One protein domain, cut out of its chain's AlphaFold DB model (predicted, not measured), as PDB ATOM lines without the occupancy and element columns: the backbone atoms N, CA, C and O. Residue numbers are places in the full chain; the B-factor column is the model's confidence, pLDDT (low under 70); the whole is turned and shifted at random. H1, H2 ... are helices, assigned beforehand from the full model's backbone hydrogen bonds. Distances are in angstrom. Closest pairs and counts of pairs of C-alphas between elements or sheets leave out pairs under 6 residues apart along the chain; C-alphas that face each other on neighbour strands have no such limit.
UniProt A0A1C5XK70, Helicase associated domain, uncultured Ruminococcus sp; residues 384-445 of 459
ATOM      1  N   ASP A 384     490.679 233.436 503.710       83.19
ATOM      2  CA  ASP A 384     491.168 232.084 504.019       83.19
ATOM      3  C   ASP A 384     490.319 230.990 503.353       83.19
ATOM      4  O   ASP A 384     490.844 229.971 502.911       83.19
ATOM      5  N   GLU A 385     489.013 231.210 503.197       81.88
ATOM      6  CA  GLU A 385     488.141 230.277 502.476       81.88
ATOM      7  C   GLU A 385     488.447 230.253 500.974       81.88
ATOM      8  O   GLU A 385     488.492 229.186 500.363       81.88
ATOM      9  N   TRP A 386     488.716 231.417 500.376       87.44
ATOM     10  CA  TRP A 386     489.216 231.480 499.004       87.44
ATOM     11  C   TRP A 386     490.591 230.826 498.849       87.44
ATOM     12  O   TRP A 386     490.851 230.170 497.840       87.44
ATOM     13  N   TYR A 387     491.464 230.999 499.840       89.69
ATOM     14  CA  TYR A 387     492.774 230.365 499.869       89.69
ATOM     15  C   TYR A 387     492.654 228.839 499.908       89.69
ATOM     16  O   TYR A 387     493.317 228.172 499.121       89.69
ATOM     17  N   ASN A 388     491.751 228.282 500.715       88.25
ATOM     18  CA  ASN A 388     491.511 226.837 500.749       88.25
ATOM     19  C   ASN A 388     491.035 226.290 499.393       88.25
ATOM     20  O   ASN A 388     491.531 225.259 498.951       88.25
ATOM     21  N   LEU A 389     490.170 227.015 498.673       87.06
ATOM     22  CA  LEU A 389     489.792 226.634 497.303       87.06
ATOM     23  C   LEU A 389     490.998 226.624 496.349       87.06
ATOM     24  O   LEU A 389     491.095 225.760 495.479       87.06
ATOM     25  N   ALA A 390     491.928 227.568 496.508       89.25
ATOM     26  CA  ALA A 390     493.167 227.586 495.735       89.25
ATOM     27  C   ALA A 390     494.103 226.424 496.115       89.25
ATOM     28  O   ALA A 390     494.722 225.834 495.232       89.25
ATOM     29  N   VAL A 391     494.177 226.059 497.400       89.25
ATOM     30  CA  VAL A 391     494.926 224.885 497.881       89.25
ATOM     31  C   VAL A 391     494.375 223.602 497.258       89.25
ATOM     32  O   VAL A 391     495.154 222.777 496.788       89.25
ATOM     33  N   ASP A 392     493.055 223.433 497.222       87.38
ATOM     34  CA  ASP A 392     492.427 222.243 496.639       87.38
ATOM     35  C   ASP A 392     492.687 222.157 495.130       87.38
ATOM     36  O   ASP A 392     493.125 221.117 494.640       87.38
ATOM     37  N   TYR A 393     492.553 223.275 494.409       89.81
ATOM     38  CA  TYR A 393     492.932 223.340 492.996       89.81
ATOM     39  C   TYR A 393     494.407 222.975 492.775       89.81
ATOM     40  O   TYR A 393     494.746 222.245 491.843       89.81
ATOM     41  N   TYR A 394     495.300 223.464 493.641       90.00
ATOM     42  CA  TYR A 394     496.724 223.154 493.561       90.00
ATOM     43  C   TYR A 394     497.008 221.670 493.816       90.00
ATOM     44  O   TYR A 394     497.833 221.091 493.117       90.00
ATOM     45  N   LYS A 395     496.314 221.024 494.761       87.81
ATOM     46  CA  LYS A 395     496.451 219.576 494.988       87.81
ATOM     47  C   LYS A 395     496.045 218.758 493.762       87.81
ATOM     48  O   LYS A 395     496.681 217.750 493.480       87.81
ATOM     49  N   GLU A 396     495.008 219.187 493.042       86.00
ATOM     50  CA  GLU A 396     494.503 218.481 491.857       86.00
ATOM     51  C   GLU A 396     495.356 218.723 490.603       86.00
ATOM     52  O   GLU A 396     495.580 217.804 489.816       86.00
ATOM     53  N   HIS A 397     495.848 219.949 490.404       86.56
ATOM     54  CA  HIS A 397     496.499 220.360 489.153       86.56
ATOM     55  C   HIS A 397     498.003 220.646 489.277       86.56
ATOM     56  O   HIS A 397     498.678 220.859 488.265       86.56
ATOM     57  N   GLY A 398     498.544 220.701 490.494       86.25
ATOM     58  CA  GLY A 398     499.945 221.021 490.783       86.25
ATOM     59  C   GLY A 398     500.358 222.460 490.455       86.25
ATOM     60  O   GLY A 398     501.545 222.774 490.450       86.25
ATOM     61  N   ASN A 399     499.410 223.341 490.114       88.25
ATOM     62  CA  ASN A 399     499.677 224.734 489.757       88.25
ATOM     63  C   ASN A 399     498.445 225.623 489.995       88.25
ATOM     64  O   ASN A 399     497.353 225.125 490.235       88.25
ATOM     65  N   LEU A 400     498.620 226.946 489.885       88.75
ATOM     66  CA  LEU A 400     497.540 227.941 489.922       88.75
ATOM     67  C   LEU A 400     497.380 228.678 488.576       88.75
ATOM     68  O   LEU A 400     497.226 229.906 488.525       88.75
ATOM     69  N   ARG A 401     497.410 227.939 487.462       86.06
ATOM     70  CA  ARG A 401     497.159 228.459 486.108       86.06
ATOM     71  C   ARG A 401     495.766 228.059 485.629       86.06
ATOM     72  O   ARG A 401     495.579 227.028 484.999       86.06
ATOM     73  N   MET A 402     494.799 228.941 485.857       87.50
ATOM     74  CA  MET A 402     493.433 228.785 485.350       87.50
ATOM     75  C   MET A 402     492.976 230.024 484.566       87.50
ATOM     76  O   MET A 402     493.433 231.138 484.854       87.50
ATOM     77  N   PRO A 403     492.044 229.879 483.603       86.00
ATOM     78  CA  PRO A 403     491.351 231.016 483.004       86.00
ATOM     79  C   PRO A 403     490.640 231.865 484.065       86.00
ATOM     80  O   PRO A 403     490.121 231.340 485.047       86.00
ATOM     81  N   SER A 404     490.512 233.176 483.848       81.12
ATOM     82  CA  SER A 404     489.815 234.077 484.788       81.12
ATOM     83  C   SER A 404     488.336 233.724 485.001       81.12
ATOM     84  O   SER A 404     487.756 234.061 486.030       81.12
ATOM     85  N   LYS A 405     487.728 233.023 484.039       82.69
ATOM     86  CA  LYS A 405     486.355 232.508 484.117       82.69
ATOM     87  C   LYS A 405     486.249 231.135 484.789       82.69
ATOM     88  O   LYS A 405     485.144 230.620 484.867       82.69
ATOM     89  N   TYR A 406     487.353 230.537 485.233       85.44
ATOM     90  CA  TYR A 406     487.323 229.234 485.889       85.44
ATOM     91  C   TYR A 406     486.518 229.300 487.188       85.44
ATOM     92  O   TYR A 406     486.753 230.172 488.035       85.44
ATOM     93  N   GLU A 407     485.578 228.369 487.318       80.06
ATOM     94  CA  GLU A 407     484.700 228.237 488.469       80.06
ATOM     95  C   GLU A 407     484.989 226.924 489.189       80.06
ATOM     96  O   GLU A 407     485.032 225.864 488.574       80.06
ATOM     97  N   MET A 408     485.164 227.007 490.505       73.81
ATOM     98  CA  MET A 408     485.303 225.858 491.389       73.81
ATOM     99  C   MET A 408     484.269 226.004 492.495       73.81
ATOM    100  O   MET A 408     484.158 227.068 493.105       73.81
ATOM    101  N   ASN A 409     483.466 224.962 492.714       68.69
ATOM    102  CA  ASN A 409     482.375 224.978 493.692       68.69
ATOM    103  C   ASN A 409     481.416 226.174 493.509       68.69
ATOM    104  O   ASN A 409     480.960 226.764 494.479       68.69
ATOM    105  N   GLY A 410     481.138 226.575 492.261       64.88
ATOM    106  CA  GLY A 410     480.262 227.713 491.940       64.88
ATOM    107  C   GLY A 410     480.857 229.098 492.224       64.88
ATOM    108  O   GLY A 410     480.170 230.107 492.052       64.88
ATOM    109  N   TYR A 411     482.127 229.162 492.628       78.25
ATOM    110  CA  TYR A 411     482.869 230.393 492.861       78.25
ATOM    111  C   TYR A 411     483.878 230.628 491.740       78.25
ATOM    112  O   TYR A 411     484.613 229.724 491.349       78.25
ATOM    113  N   LYS A 412     483.962 231.870 491.248       84.12
ATOM    114  CA  LYS A 412     484.903 232.293 490.194       84.12
ATOM    115  C   LYS A 412     486.341 232.375 490.717       84.12
ATOM    116  O   LYS A 412     486.901 233.469 490.827       84.12
ATOM    117  N   LEU A 413     486.925 231.226 491.047       88.44
ATOM    118  CA  LEU A 413     488.276 231.095 491.590       88.44
ATOM    119  C   LEU A 413     489.314 231.750 490.680       88.44
ATOM    120  O   LEU A 413     490.151 232.510 491.166       88.44
ATOM    121  N   GLY A 414     489.195 231.583 489.359       87.38
ATOM    122  CA  GLY A 414     490.107 232.230 488.413       87.38
ATOM    123  C   GLY A 414     490.083 233.759 488.491       87.38
ATOM    124  O   GLY A 414     491.127 234.412 488.403       87.38
ATOM    125  N   ASN A 415     488.908 234.349 488.720       87.62
ATOM    126  CA  ASN A 415     488.764 235.789 488.916       87.62
ATOM    127  C   ASN A 415     489.370 236.211 490.258       87.62
ATOM    128  O   ASN A 415     490.083 237.211 490.326       87.62
ATOM    129  N   TRP A 416     489.140 235.443 491.325       91.75
ATOM    130  CA  TRP A 416     489.726 235.733 492.632       91.75
ATOM    131  C   TRP A 416     491.261 235.703 492.600       91.75
ATOM    132  O   TRP A 416     491.879 236.693 492.995       91.75
ATOM    133  N   VAL A 417     491.872 234.654 492.040       91.19
ATOM    134  CA  VAL A 417     493.334 234.549 491.863       91.19
ATOM    135  C   VAL A 417     493.865 235.714 491.019       91.19
ATOM    136  O   VAL A 417     494.870 236.334 491.370       91.19
ATOM    137  N   SER A 418     493.164 236.085 489.941       89.38
ATOM    138  CA  SER A 418     493.527 237.247 489.114       89.38
ATOM    139  C   SER A 418     493.487 238.557 489.909       89.38
ATOM    140  O   SER A 418     494.390 239.386 489.784       89.38
ATOM    141  N   ASN A 419     492.483 238.731 490.771       89.62
ATOM    142  CA  ASN A 419     492.372 239.895 491.648       89.62
ATOM    143  C   ASN A 419     493.525 239.970 492.661       89.62
ATOM    144  O   ASN A 419     493.999 241.077 492.918       89.62
ATOM    145  N   GLN A 420     494.020 238.835 493.175       91.25
ATOM    146  CA  GLN A 420     495.210 238.811 494.042       91.25
ATOM    147  C   GLN A 420     496.458 239.292 493.287       91.25
ATOM    148  O   GLN A 420     497.209 240.126 493.795       91.25
ATOM    149  N   LYS A 421     496.648 238.850 492.032       89.69
ATOM    150  CA  LYS A 421     497.765 239.310 491.182       89.69
ATOM    151  C   LYS A 421     497.716 240.819 490.930       89.69
ATOM    152  O   LYS A 421     498.748 241.482 490.989       89.69
ATOM    153  N   VAL A 422     496.525 241.374 490.692       87.25
ATOM    154  CA  VAL A 422     496.329 242.826 490.530       87.25
ATOM    155  C   VAL A 422     496.613 243.579 491.833       87.25
ATOM    156  O   VAL A 422     497.272 244.615 491.790       87.25
ATOM    157  N   ALA A 423     496.169 243.057 492.980       87.88
ATOM    158  CA  ALA A 423     496.408 243.671 494.289       87.88
ATOM    159  C   ALA A 423     497.908 243.762 494.628       87.88
ATOM    160  O   ALA A 423     498.350 244.789 495.134       87.88
ATOM    161  N   LYS A 424     498.711 242.742 494.279       88.25
ATOM    162  CA  LYS A 424     500.176 242.779 494.457       88.25
ATOM    163  C   LYS A 424     500.860 243.779 493.511       88.25
ATOM    164  O   LYS A 424     501.804 244.443 493.921       88.25
ATOM    165  N   ARG A 425     500.388 243.915 492.261       85.75
ATOM    166  CA  ARG A 425     500.940 244.879 491.280       85.75
ATOM    167  C   ARG A 425     500.632 246.337 491.621       85.75
ATOM    168  O   ARG A 425     501.434 247.209 491.308       85.75
ATOM    169  N   HIS A 426     499.485 246.601 492.249       84.25
ATOM    170  CA  HIS A 426     499.047 247.949 492.613       84.25
ATOM    171  C   HIS A 426     498.687 248.040 494.107       84.25
ATOM    172  O   HIS A 426     497.501 248.095 494.443       84.25
ATOM    173  N   PRO A 427     499.687 248.119 495.011       78.12
ATOM    174  CA  PRO A 427     499.469 248.129 496.464       78.12
ATOM    175  C   PRO A 427     498.607 249.298 496.974       78.12
ATOM    176  O   PRO A 427     497.989 249.197 498.029       78.12
ATOM    177  N   GLY A 428     498.548 250.406 496.222       75.19
ATOM    178  CA  GLY A 428     497.730 251.588 496.528       75.19
ATOM    179  C   GLY A 428     496.298 251.558 495.972       75.19
ATOM    180  O   GLY A 428     495.579 252.545 496.097       75.19
ATOM    181  N   GLY A 429     495.878 250.469 495.320       76.00
ATOM    182  CA  GLY A 429     494.546 250.357 494.725       76.00
ATOM    183  C   GLY A 429     493.431 250.013 495.723       76.00
ATOM    184  O   GLY A 429     493.653 249.738 496.902       76.00
ATOM    185  N   HIS A 430     492.192 249.946 495.224       73.25
ATOM    186  CA  HIS A 430     491.029 249.505 496.014       73.25
ATOM    187  C   HIS A 430     491.100 248.034 496.464       73.25
ATOM    188  O   HIS A 430     490.397 247.641 497.391       73.25
ATOM    189  N   ARG A 431     491.924 247.209 495.807       79.50
ATOM    190  CA  ARG A 431     492.151 245.806 496.176       79.50
ATOM    191  C   ARG A 431     493.433 245.726 496.996       79.50
ATOM    192  O   ARG A 431     494.477 246.142 496.510       79.50
ATOM    193  N   ARG A 432     493.348 245.179 498.209       83.44
ATOM    194  CA  ARG A 432     494.490 245.033 499.120       83.44
ATOM    195  C   ARG A 432     494.791 243.562 499.358       83.44
ATOM    196  O   ARG A 432     493.870 242.755 499.448       83.44
ATOM    197  N   ILE A 433     496.076 243.253 499.473       89.50
ATOM    198  CA  ILE A 433     496.595 241.951 499.878       89.50
ATOM    199  C   ILE A 433     497.695 242.195 500.912       89.50
ATOM    200  O   ILE A 433     498.521 243.092 500.733       89.50
ATOM    201  N   THR A 434     497.667 241.465 502.025       89.75
ATOM    202  CA  THR A 434     498.673 241.623 503.084       89.75
ATOM    203  C   THR A 434     499.950 240.837 502.752       89.75
ATOM    204  O   THR A 434     499.891 239.867 501.992       89.75
ATOM    205  N   PRO A 435     501.114 241.194 503.329       88.56
ATOM    206  CA  PRO A 435     502.344 240.415 503.161       88.56
ATOM    207  C   PRO A 435     502.192 238.941 503.571       88.56
ATOM    208  O   PRO A 435     502.693 238.053 502.889       88.56
ATOM    209  N   GLU A 436     501.430 238.667 504.632       89.50
ATOM    210  CA  GLU A 436     501.134 237.303 505.089       89.50
ATOM    211  C   GLU A 436     500.326 236.504 504.049       89.50
ATOM    212  O   GLU A 436     500.628 235.347 503.760       89.50
ATOM    213  N   GLN A 437     499.328 237.139 503.428       90.56
ATOM    214  CA  GLN A 437     498.510 236.542 502.369       90.56
ATOM    215  C   GLN A 437     499.318 236.248 501.099       90.56
ATOM    216  O   GLN A 437     499.083 235.236 500.437       90.56
ATOM    217  N   ILE A 438     500.287 237.110 500.771       89.75
ATOM    218  CA  ILE A 438     501.247 236.859 499.689       89.75
ATOM    219  C   ILE A 438     502.059 235.599 500.001       89.75
ATOM    220  O   ILE A 438     502.115 234.711 499.153       89.75
ATOM    221  N   GLY A 439     502.609 235.490 501.215       89.50
ATOM    222  CA  GLY A 439     503.392 234.325 501.638       89.50
ATOM    223  C   GLY A 439     502.596 233.018 501.586       89.50
ATOM    224  O   GLY A 439     503.080 232.020 501.056       89.50
ATOM    225  N   LYS A 440     501.334 233.034 502.039       91.56
ATOM    226  CA  LYS A 440     500.422 231.884 501.915       91.56
ATOM    227  C   LYS A 440     500.236 231.457 500.451       91.56
ATOM    228  O   LYS A 440     500.347 230.278 500.138       91.56
ATOM    229  N   LEU A 441     499.990 232.395 499.532       91.25
ATOM    230  CA  LEU A 441     499.804 232.068 498.109       91.25
ATOM    231  C   LEU A 441     501.099 231.605 497.421       91.25
ATOM    232  O   LEU A 441     501.052 230.763 496.525       91.25
ATOM    233  N   GLU A 442     502.253 232.128 497.832       91.38
ATOM    234  CA  GLU A 442     503.565 231.677 497.353       91.38
ATOM    235  C   GLU A 442     503.866 230.242 497.798       91.38
ATOM    236  O   GLU A 442     504.379 229.460 496.997       91.38
ATOM    237  N   ALA A 443     503.442 229.852 499.004       90.25
ATOM    238  CA  ALA A 443     503.578 228.481 499.501       90.25
ATOM    239  C   ALA A 443     502.818 227.442 498.652       90.25
ATOM    240  O   ALA A 443     503.214 226.279 498.616       90.25
ATOM    241  N   ILE A 444     501.765 227.853 497.937       90.06
ATOM    242  CA  ILE A 444     501.014 227.004 496.995       90.06
ATOM    243  C   ILE A 444     501.341 227.291 495.523       90.06
ATOM    244  O   ILE A 444     500.547 227.004 494.627       90.06
ATOM    245  N   GLY A 445     502.508 227.878 495.250       85.25
ATOM    246  CA  GLY A 445     503.046 227.990 493.895       85.25
ATOM    247  C   GLY A 445     502.325 228.999 493.000       85.25
ATOM    248  O   GLY A 445     502.233 228.789 491.786       85.25
TER     249      GLY A 445
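This is residues 384 to 445 of the 459 residues of the protein "Helicase associated domain" of uncultured Ruminococcus sp (UniProt A0A1C5XK70). Three short helices make a small, loosely joined triangle: H1 and H3 run nearly side by side and the same way, and H2 is set steeply across them, its first part packing on H1 and its last part near H3. A long loop, residues 398 to 412, leads from the end of H1 to the start of H2, and residues 425 to 430 stick out. The printed part has 62 residues, with three named helices in the order H1, H2, H3 and no named strand; the class is all helix. The whole is compact, with a radius of gyration of the C-alphas of 11.3 A and spans of 33 by 23 by 18 A.

H1, residues 384 to 397, touches H2, residues 413 to 425, with residues 386 to 390 alone, and H2 touches H1 with residues 413 to 417 alone. Their closest C-alphas, of Ala 390 and Leu 413, are 7.3 A apart. They run opposite ways at a steep tilt of 69 degrees, only just short of about perpendicular. H3, residues 435 to 443, is close to H1 but not clearly touching; their closest C-alphas, of Tyr 387 and Leu 441, are 7.4 A apart. H1 and H3 run the same way at a shallow tilt of 18 degrees. H2 and H3 are also close but not clearly touching, with the closest C-alphas, of Lys 424 and Ile 438, 8.0 A apart. They run opposite ways at a steep tilt of 53 degrees. In H1, H2 and H3 every O i to N i+4 pair is within hydrogen-bond range.

H1 begins at C-alpha 384, (491.168, 232.084, 504.019), and is 19.7 A long from first to last C-alpha. H2 begins at C-alpha 413, (488.276, 231.095, 491.590), and is 18.7 A long. H3 is 12.5 A long and ends at C-alpha 443, (503.578, 228.481, 499.501).

The two C-alphas farthest apart, of Glu 396 and Gly 428, are 33.6 A apart. The printed part has no cut. The link from H1 to H2 is long, and that from H2 to H3 is short. The mean pLDDT of the printed part is 85.8, and residues 409 to 410 are under 70.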